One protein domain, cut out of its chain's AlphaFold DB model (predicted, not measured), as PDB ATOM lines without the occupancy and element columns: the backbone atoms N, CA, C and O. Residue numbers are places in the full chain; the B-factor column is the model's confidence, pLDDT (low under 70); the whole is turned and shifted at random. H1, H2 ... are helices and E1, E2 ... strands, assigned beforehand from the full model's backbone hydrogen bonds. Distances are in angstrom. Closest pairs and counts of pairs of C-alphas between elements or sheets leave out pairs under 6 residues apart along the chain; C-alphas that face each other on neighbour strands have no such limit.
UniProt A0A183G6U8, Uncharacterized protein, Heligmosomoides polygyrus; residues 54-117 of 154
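This is residues 54 to 117 of the 154 residues of an uncharacterized protein of Heligmosomoides polygyrus (UniProt A0A183G6U8). A small sheet of three antiparallel strands forms one end of an elongated, loosely built shape, and one long helix, H1, runs from the far end back to it, so that its last part, residues 105 to 112, lies beside the edge strand E3. A long link, residues 77 to 94, loops out from the sheet to the far end, where residues 90 to 96 stick out. The printed part has 64 residues, with E1, E2, E3 and then H1 along the chain; the sheet's order is E1, E2, E3, and the class is mixed, helices and strands. The whole is loose, with a radius of gyration of the C-alphas of 14.5 A, and its C-alphas span 48 by 24 by 13 A, an outline that is only just flat.

The printed part begins at Thr 54. E1, residues 58 to 60, starts with C-alpha 58 at (52.639, 0.127, 21.476) and is 6.4 A long from first to last C-alpha. E2, residues 63 to 68, measures 16.1 A, and E3, residues 71 to 76, measures 16.9 A and ends with C-alpha 76 at (47.388, -8.181, 27.890). H1, residues 95 to 112, measures 25.7 A, from C-alpha 95 at (29.075, -24.354, 29.777) to C-alpha 112 at (51.937, -12.688, 28.418).

E1, E2 and E3 form a meander, each strand the antiparallel neighbour of the one before; E1 and E3 are edge strands and E2 is an inner strand. E1 and E2 are a hairpin with 142 degrees between their directions, and N 58 and O 65 are 2.8 A apart, within hydrogen-bond range. E2 and E3 are a hairpin with 158 degrees between their directions, and N 66 and O 73 are 2.8 A apart, as are N 73 and O 66, both within hydrogen-bond range. H1 is on the sheet at a height of 6.2 A, beside the strands and over none of them. The closest C-alphas of E3 and H1 are those of Trp 76 and Ala 109, 5.4 A apart; those of E2 and H1 are Val 63 and Val 112, 7.4 A apart. In H1 every O i to N i+4 pair is within hydrogen-bond range.

The two C-alphas farthest apart, those of Arg 69 and Ala 92, are 48.4 A apart. The printed part has no cut. The links E1 to E2 and E2 to E3 are tight, while E3 to H1 is a long link of 18 residues. Residues 90 to 96, of which 95 and 96 belong to H1, stand free. The mean pLDDT of the printed part is 78.3, and residues 81 to 86 and 115 to 117 are under 70.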
ATOM      1  N   THR A  54      51.107   5.019  22.107       83.12
ATOM      2  CA  THR A  54      50.208   5.901  22.861       83.12
ATOM      3  C   THR A  54      50.553   5.771  24.336       83.12
ATOM      4  O   THR A  54      50.469   4.669  24.879       83.12
ATOM      5  N   ASN A  55      50.917   6.876  24.993       84.50
ATOM      6  CA  ASN A  55      51.400   6.881  26.383       84.50
ATOM      7  C   ASN A  55      52.541   5.868  26.602       84.50
ATOM      8  O   ASN A  55      52.486   5.070  27.533       84.50
ATOM      9  N   ASP A  56      53.501   5.822  25.676       85.31
ATOM     10  CA  ASP A  56      54.636   4.885  25.662       85.31
ATOM     11  C   ASP A  56      54.283   3.392  25.516       85.31
ATOM     12  O   ASP A  56      55.166   2.536  25.578       85.31
ATOM     13  N   TRP A  57      53.017   3.056  25.259       85.69
ATOM     14  CA  TRP A  57      52.578   1.695  24.957       85.69
ATOM     15  C   TRP A  57      52.292   1.531  23.467       85.69
ATOM     16  O   TRP A  57      51.459   2.238  22.893       85.69
ATOM     17  N   LEU A  58      52.922   0.536  22.846       88.75
ATOM     18  CA  LEU A  58      52.639   0.127  21.476       88.75
ATOM     19  C   LEU A  58      51.730  -1.112  21.489       88.75
ATOM     20  O   LEU A  58      52.124  -2.154  22.023       88.75
ATOM     21  N   PRO A  59      50.502  -1.036  20.946       85.81
ATOM     22  CA  PRO A  59      49.678  -2.223  20.779       85.81
ATOM     23  C   PRO A  59      50.277  -3.134  19.700       85.81
ATOM     24  O   PRO A  59      50.558  -2.703  18.594       85.81
ATOM     25  N   PHE A  60      50.428  -4.419  20.004       83.31
ATOM     26  CA  PHE A  60      50.814  -5.454  19.054       83.31
ATOM     27  C   PHE A  60      49.960  -6.705  19.286       83.31
ATOM     28  O   PHE A  60      50.071  -7.395  20.303       83.31
ATOM     29  N   LEU A  61      49.081  -7.009  18.329       83.12
ATOM     30  CA  LEU A  61      48.124  -8.116  18.419       83.12
ATOM     31  C   LEU A  61      47.247  -8.031  19.695       83.12
ATOM     32  O   LEU A  61      46.468  -7.089  19.840       83.12
ATOM     33  N   ASN A  62      47.360  -9.011  20.603       79.12
ATOM     34  CA  ASN A  62      46.626  -9.093  21.875       79.12
ATOM     35  C   ASN A  62      47.466  -8.604  23.074       79.12
ATOM     36  O   ASN A  62      47.183  -8.943  24.225       79.12
ATOM     37  N   VAL A  63      48.546  -7.866  22.812       81.75
ATOM     38  CA  VAL A  63      49.521  -7.427  23.816       81.75
ATOM     39  C   VAL A  63      49.814  -5.950  23.609       81.75
ATOM     40  O   VAL A  63      49.779  -5.453  22.490       81.75
ATOM     41  N   GLN A  64      50.089  -5.229  24.683       84.75
ATOM     42  CA  GLN A  64      50.724  -3.921  24.628       84.75
ATOM     43  C   GLN A  64      52.147  -4.060  25.137       84.75
ATOM     44  O   GLN A  64      52.369  -4.683  26.174       84.75
ATOM     45  N   VAL A  65      53.087  -3.496  24.389       87.19
ATOM     46  CA  VAL A  65      54.511  -3.527  24.702       87.19
ATOM     47  C   VAL A  65      54.951  -2.120  25.068       87.19
ATOM     48  O   VAL A  65      54.629  -1.164  24.366       87.19
ATOM     49  N   HIS A  66      55.678  -2.003  26.167       85.50
ATOM     50  CA  HIS A  66      56.367  -0.794  26.581       85.50
ATOM     51  C   HIS A  66      57.847  -1.122  26.745       85.50
ATOM     52  O   HIS A  66      58.212  -2.131  27.351       85.50
ATOM     53  N   ILE A  67      58.698  -0.296  26.152       87.38
ATOM     54  CA  ILE A  67      60.147  -0.475  26.165       87.38
ATOM     55  C   ILE A  67      60.709   0.671  26.993       87.38
ATOM     56  O   ILE A  67      60.524   1.830  26.639       87.38
ATOM     57  N   SER A  68      61.381   0.351  28.098       84.19
ATOM     58  CA  SER A  68      62.010   1.347  28.963       84.19
ATOM     59  C   SER A  68      63.359   0.842  29.442       84.19
ATOM     60  O   SER A  68      63.460  -0.279  29.937       84.19
ATOM     61  N   ARG A  69      64.405   1.662  29.269       81.81
ATOM     62  CA  ARG A  69      65.777   1.405  29.750       81.81
ATOM     63  C   ARG A  69      66.233  -0.041  29.502       81.81
ATOM     64  O   ARG A  69      66.661  -0.733  30.423       81.81
ATOM     65  N   ASN A  70      66.101  -0.504  28.255       80.81
ATOM     66  CA  ASN A  70      66.487  -1.854  27.816       80.81
ATOM     67  C   ASN A  70      65.667  -3.022  28.421       80.81
ATOM     68  O   ASN A  70      66.038  -4.191  28.290       80.81
ATOM     69  N   THR A  71      64.541  -2.724  29.069       80.94
ATOM     70  CA  THR A  71      63.597  -3.699  29.624       80.94
ATOM     71  C   THR A  71      62.266  -3.634  28.880       80.94
ATOM     72  O   THR A  71      61.804  -2.564  28.486       80.94
ATOM     73  N   PHE A  72      61.650  -4.802  28.685       82.69
ATOM     74  CA  PHE A  72      60.366  -4.949  28.005       82.69
ATOM     75  C   PHE A  72      59.270  -5.232  29.022       82.69
ATOM     76  O   PHE A  72      59.328  -6.222  29.754       82.69
ATOM     77  N   TYR A  73      58.249  -4.391  29.009       85.44
ATOM     78  CA  TYR A  73      57.022  -4.567  29.762       85.44
ATOM     79  C   TYR A  73      55.923  -4.964  28.796       85.44
ATOM     80  O   TYR A  73      55.741  -4.349  27.744       85.44
ATOM     81  N   THR A  74      55.207  -6.026  29.131       85.56
ATOM     82  CA  THR A  74      54.106  -6.519  28.318       85.56
ATOM     83  C   THR A  74      52.857  -6.592  29.165       85.56
ATOM     84  O   THR A  74      52.895  -7.070  30.292       85.56
ATOM     85  N   LYS A  75      51.721  -6.179  28.613       83.69
ATOM     86  CA  LYS A  75      50.419  -6.368  29.254       83.69
ATOM     87  C   LYS A  75      49.407  -6.889  28.261       83.69
ATOM     88  O   LYS A  75      49.454  -6.553  27.077       83.69
ATOM     89  N   TRP A  76      48.482  -7.717  28.731       82.62
ATOM     90  CA  TRP A  76      47.388  -8.181  27.890       82.62
ATOM     91  C   TRP A  76      46.540  -6.992  27.420       82.62
ATOM     92  O   TRP A  76      46.032  -6.221  28.233       82.62
ATOM     93  N   TYR A  77      46.376  -6.849  26.107       79.81
ATOM     94  CA  TYR A  77      45.642  -5.746  25.500       79.81
ATOM     95  C   TYR A  77      44.552  -6.265  24.576       79.81
ATOM     96  O   TYR A  77      44.747  -7.205  23.805       79.81
ATOM     97  N   ARG A  78      43.393  -5.611  24.621       75.50
ATOM     98  CA  ARG A  78      42.291  -5.898  23.713       75.50
ATOM     99  C   ARG A  78      42.103  -4.727  22.760       75.50
ATOM    100  O   ARG A  78      41.693  -3.648  23.179       75.50
ATOM    101  N   LYS A  79      42.388  -4.956  21.476       75.62
ATOM    102  CA  LYS A  79      42.229  -3.941  20.428       75.62
ATOM    103  C   LYS A  79      40.749  -3.527  20.329       75.62
ATOM    104  O   LYS A  79      39.905  -4.411  20.186       75.62
ATOM    105  N   PRO A  80      40.416  -2.224  20.368       70.81
ATOM    106  CA  PRO A  80      39.028  -1.754  20.407       70.81
ATOM    107  C   PRO A  80      38.233  -2.108  19.141       70.81
ATOM    108  O   PRO A  80      37.040  -2.380  19.226       70.81
ATOM    109  N   GLY A  81      38.889  -2.158  17.975       62.84
ATOM    110  CA  GLY A  81      38.247  -2.492  16.695       62.84
ATOM    111  C   GLY A  81      38.011  -3.988  16.467       62.84
ATOM    112  O   GLY A  81      37.136  -4.363  15.690       62.84
ATOM    113  N   ASN A  82      38.740  -4.858  17.174       59.03
ATOM    114  CA  ASN A  82      38.575  -6.298  17.045       59.03
ATOM    115  C   ASN A  82      37.664  -6.778  18.168       59.03
ATOM    116  O   ASN A  82      38.096  -6.985  19.307       59.03
ATOM    117  N   LYS A  83      36.398  -7.036  17.829       61.16
ATOM    118  CA  LYS A  83      35.542  -7.911  18.631       61.16
ATOM    119  C   LYS A  83      36.137  -9.323  18.562       61.16
ATOM    120  O   LYS A  83      35.593 -10.184  17.883       61.16
ATOM    121  N   ASN A  84      37.260  -9.574  19.247       56.06
ATOM    122  CA  ASN A  84      37.653 -10.931  19.620       56.06
ATOM    123  C   ASN A  84      36.377 -11.558  20.167       56.06
ATOM    124  O   ASN A  84      35.802 -10.976  21.096       56.06
ATOM    125  N   ILE A  85      35.897 -12.609  19.494       58.56
ATOM    126  CA  ILE A  85      34.569 -13.189  19.692       58.56
ATOM    127  C   ILE A  85      34.529 -13.702  21.126       58.56
ATOM    128  O   ILE A  85      34.897 -14.838  21.422       58.56
ATOM    129  N   LEU A  86      34.144 -12.829  22.050       69.25
ATOM    130  CA  LEU A  86      33.795 -13.247  23.383       69.25
ATOM    131  C   LEU A  86      32.465 -13.940  23.234       69.25
ATOM    132  O   LEU A  86      31.479 -13.355  22.786       69.25
ATOM    133  N   VAL A  87      32.479 -15.219  23.569       71.88
ATOM    134  CA  VAL A  87      31.283 -16.032  23.581       71.88
ATOM    135  C   VAL A  87      30.279 -15.375  24.521       71.88
ATOM    136  O   VAL A  87      30.513 -15.285  25.726       71.88
ATOM    137  N   HIS A  88      29.164 -14.904  23.957       75.75
ATOM    138  CA  HIS A  88      28.101 -14.276  24.730       75.75
ATOM    139  C   HIS A  88      27.613 -15.247  25.813       75.75
ATOM    140  O   HIS A  88      27.457 -16.446  25.551       75.75
ATOM    141  N   CYS A  89      27.335 -14.757  27.023       71.25
ATOM    142  CA  CYS A  89      26.928 -15.604  28.150       71.25
ATOM    143  C   CYS A  89      25.682 -16.451  27.823       71.25
ATOM    144  O   CYS A  89      25.626 -17.630  28.177       71.25
ATOM    145  N   ARG A  90      24.750 -15.891  27.040       75.06
ATOM    146  CA  ARG A  90      23.513 -16.541  26.561       75.06
ATOM    147  C   ARG A  90      23.643 -17.314  25.242       75.06
ATOM    148  O   ARG A  90      22.642 -17.771  24.713       75.06
ATOM    149  N   SER A  91      24.842 -17.442  24.678       79.88
ATOM    150  CA  SER A  91      25.037 -18.258  23.469       79.88
ATOM    151  C   SER A  91      24.698 -19.732  23.729       79.88
ATOM    152  O   SER A  91      24.879 -20.219  24.849       79.88
ATOM    153  N   ALA A  92      24.288 -20.462  22.689       87.50
ATOM    154  CA  ALA A  92      23.946 -21.890  22.755       87.50
ATOM    155  C   ALA A  92      25.159 -22.826  22.963       87.50
ATOM    156  O   ALA A  92      25.059 -24.040  22.803       87.50
ATOM    157  N   HIS A  93      26.329 -22.289  23.318       81.69
ATOM    158  CA  HIS A  93      27.511 -23.099  23.587       81.69
ATOM    159  C   HIS A  93      27.432 -23.792  24.957       81.69
ATOM    160  O   HIS A  93      27.006 -23.161  25.935       81.69
ATOM    161  N   PRO A  94      27.939 -25.036  25.073       88.50
ATOM    162  CA  PRO A  94      28.044 -25.732  26.348       88.50
ATOM    163  C   PRO A  94      28.823 -24.927  27.393       88.50
ATOM    164  O   PRO A  94      29.826 -24.267  27.093       88.50
ATOM    165  N   SER A  95      28.411 -25.034  28.657       79.75
ATOM    166  CA  SER A  95      29.075 -24.354  29.777       79.75
ATOM    167  C   SER A  95      30.544 -24.769  29.931       79.75
ATOM    168  O   SER A  95      31.370 -23.964  30.360       79.75
ATOM    169  N   SER A  96      30.905 -25.996  29.540       81.38
ATOM    170  CA  SER A  96      32.295 -26.471  29.497       81.38
ATOM    171  C   SER A  96      33.162 -25.633  28.554       81.38
ATOM    172  O   SER A  96      34.246 -25.206  28.953       81.38
ATOM    173  N   THR A  97      32.662 -25.329  27.355       81.62
ATOM    174  CA  THR A  97      33.339 -24.501  26.350       81.62
ATOM    175  C   THR A  97      33.523 -23.073  26.850       81.62
ATOM    176  O   THR A  97      34.638 -22.557  26.823       81.62
ATOM    177  N   LYS A  98      32.469 -22.458  27.404       79.31
ATOM    178  CA  LYS A  98      32.540 -21.102  27.982       79.31
ATOM    179  C   LYS A  98      33.593 -21.021  29.092       79.31
ATOM    180  O   LYS A  98      34.453 -20.144  29.070       79.31
ATOM    181  N   ARG A  99      33.601 -21.992  30.015       79.44
ATOM    182  CA  ARG A  99      34.619 -22.083  31.077       79.44
ATOM    183  C   ARG A  99      36.025 -22.304  30.523       79.44
ATOM    184  O   ARG A  99      36.971 -21.707  31.025       79.44
ATOM    185  N   ALA A 100      36.188 -23.161  29.517       82.56
ATOM    186  CA  ALA A 100      37.489 -23.423  28.906       82.56
ATOM    187  C   ALA A 100      38.061 -22.170  28.231       82.56
ATOM    188  O   ALA A 100      39.251 -21.901  28.376       82.56
ATOM    189  N   ILE A 101      37.216 -21.384  27.561       81.31
ATOM    190  CA  ILE A 101      37.597 -20.104  26.957       81.31
ATOM    191  C   ILE A 101      38.070 -19.135  28.037       81.31
ATOM    192  O   ILE A 101      39.185 -18.637  27.943       81.31
ATOM    193  N   ILE A 102      37.279 -18.942  29.097       80.06
ATOM    194  CA  ILE A 102      37.635 -18.050  30.209       80.06
ATOM    195  C   ILE A 102      38.974 -18.469  30.833       80.06
ATOM    196  O   ILE A 102      39.876 -17.649  30.972       80.06
ATOM    197  N   ARG A 103      39.155 -19.760  31.141       80.81
ATOM    198  CA  ARG A 103      40.417 -20.271  31.703       80.81
ATOM    199  C   ARG A 103      41.604 -20.047  30.775       80.81
ATOM    200  O   ARG A 103      42.659 -19.630  31.239       80.81
ATOM    201  N   LYS A 104      41.442 -20.313  29.475       83.06
ATOM    202  CA  LYS A 104      42.496 -20.074  28.481       83.06
ATOM    203  C   LYS A 104      42.844 -18.593  28.402       83.06
ATOM    204  O   LYS A 104      44.021 -18.273  28.412       83.06
ATOM    205  N   MET A 105      41.848 -17.709  28.400       79.94
ATOM    206  CA  MET A 105      42.071 -16.263  28.390       79.94
ATOM    207  C   MET A 105      42.877 -15.804  29.604       79.94
ATOM    208  O   MET A 105      43.869 -15.104  29.430       79.94
ATOM    209  N   PHE A 106      42.506 -16.239  30.813       79.44
ATOM    210  CA  PHE A 106      43.270 -15.920  32.021       79.44
ATOM    211  C   PHE A 106      44.689 -16.479  31.965       79.44
ATOM    212  O   PHE A 106      45.636 -15.756  32.252       79.44
ATOM    213  N   HIS A 107      44.847 -17.732  31.541       81.38
ATOM    214  CA  HIS A 107      46.157 -18.361  31.415       81.38
ATOM    215  C   HIS A 107      47.059 -17.656  30.392       81.38
ATOM    216  O   HIS A 107      48.257 -17.507  30.610       81.38
ATOM    217  N   THR A 108      46.508 -17.206  29.264       80.38
ATOM    218  CA  THR A 108      47.282 -16.440  28.285       80.38
ATOM    219  C   THR A 108      47.592 -15.039  28.809       80.38
ATOM    220  O   THR A 108      48.718 -14.578  28.646       80.38
ATOM    221  N   ALA A 109      46.652 -14.385  29.494       80.00
ATOM    222  CA  ALA A 109      46.882 -13.069  30.081       80.00
ATOM    223  C   ALA A 109      47.983 -13.095  31.155       80.00
ATOM    224  O   ALA A 109      48.823 -12.198  31.152       80.00
ATOM    225  N   THR A 110      48.028 -14.115  32.023       79.25
ATOM    226  CA  THR A 110      49.116 -14.283  33.007       79.25
ATOM    227  C   THR A 110      50.449 -14.580  32.337       79.25
ATOM    228  O   THR A 110      51.470 -14.044  32.741       79.25
ATOM    229  N   MET A 111      50.455 -15.426  31.305       80.25
ATOM    230  CA  MET A 111      51.684 -15.820  30.610       80.25
ATOM    231  C   MET A 111      52.327 -14.666  29.835       80.25
ATOM    232  O   MET A 111      53.547 -14.614  29.693       80.25
ATOM    233  N   VAL A 112      51.500 -13.784  29.282       80.00
ATOM    234  CA  VAL A 112      51.937 -12.688  28.418       80.00
ATOM    235  C   VAL A 112      52.218 -11.410  29.201       80.00
ATOM    236  O   VAL A 112      53.022 -10.603  28.746       80.00
ATOM    237  N   SER A 113      51.570 -11.197  30.346       80.94
ATOM    238  CA  SER A 113      51.782  -9.974  31.121       80.94
ATOM    239  C   SER A 113      53.041 -10.079  31.984       80.94
ATOM    240  O   SER A 113      53.314 -11.124  32.571       80.94
ATOM    241  N   SER A 114      53.796  -8.989  32.083       77.75
ATOM    242  CA  SER A 114      54.827  -8.819  33.100       77.75
ATOM    243  C   SER A 114      54.165  -8.797  34.488       77.75
ATOM    244  O   SER A 114      53.035  -8.331  34.635       77.75
ATOM    245  N   ASN A 115      54.851  -9.335  35.504       58.88
ATOM    246  CA  ASN A 115      54.288  -9.652  36.831       58.88
ATOM    247  C   ASN A 115      53.564  -8.482  37.539       58.88
ATOM    248  O   ASN A 115      52.710  -8.720  38.389       58.88
ATOM    249  N   GLU A 116      53.874  -7.232  37.195       58.66
ATOM    250  CA  GLU A 116      53.328  -6.034  37.847       58.66
ATOM    251  C   GLU A 116      51.969  -5.588  37.266       58.66
ATOM    252  O   GLU A 116      51.131  -5.044  37.987       58.66
ATOM    253  N   ASP A 117      51.683  -5.903  35.998       53.72
ATOM    254  CA  ASP A 117      50.478  -5.442  35.286       53.72
ATOM    255  C   ASP A 117      49.225  -6.285  35.583       53.72
ATOM    256  O   ASP A 117      48.093  -5.881  35.290       53.72
TER     257      ASP A 117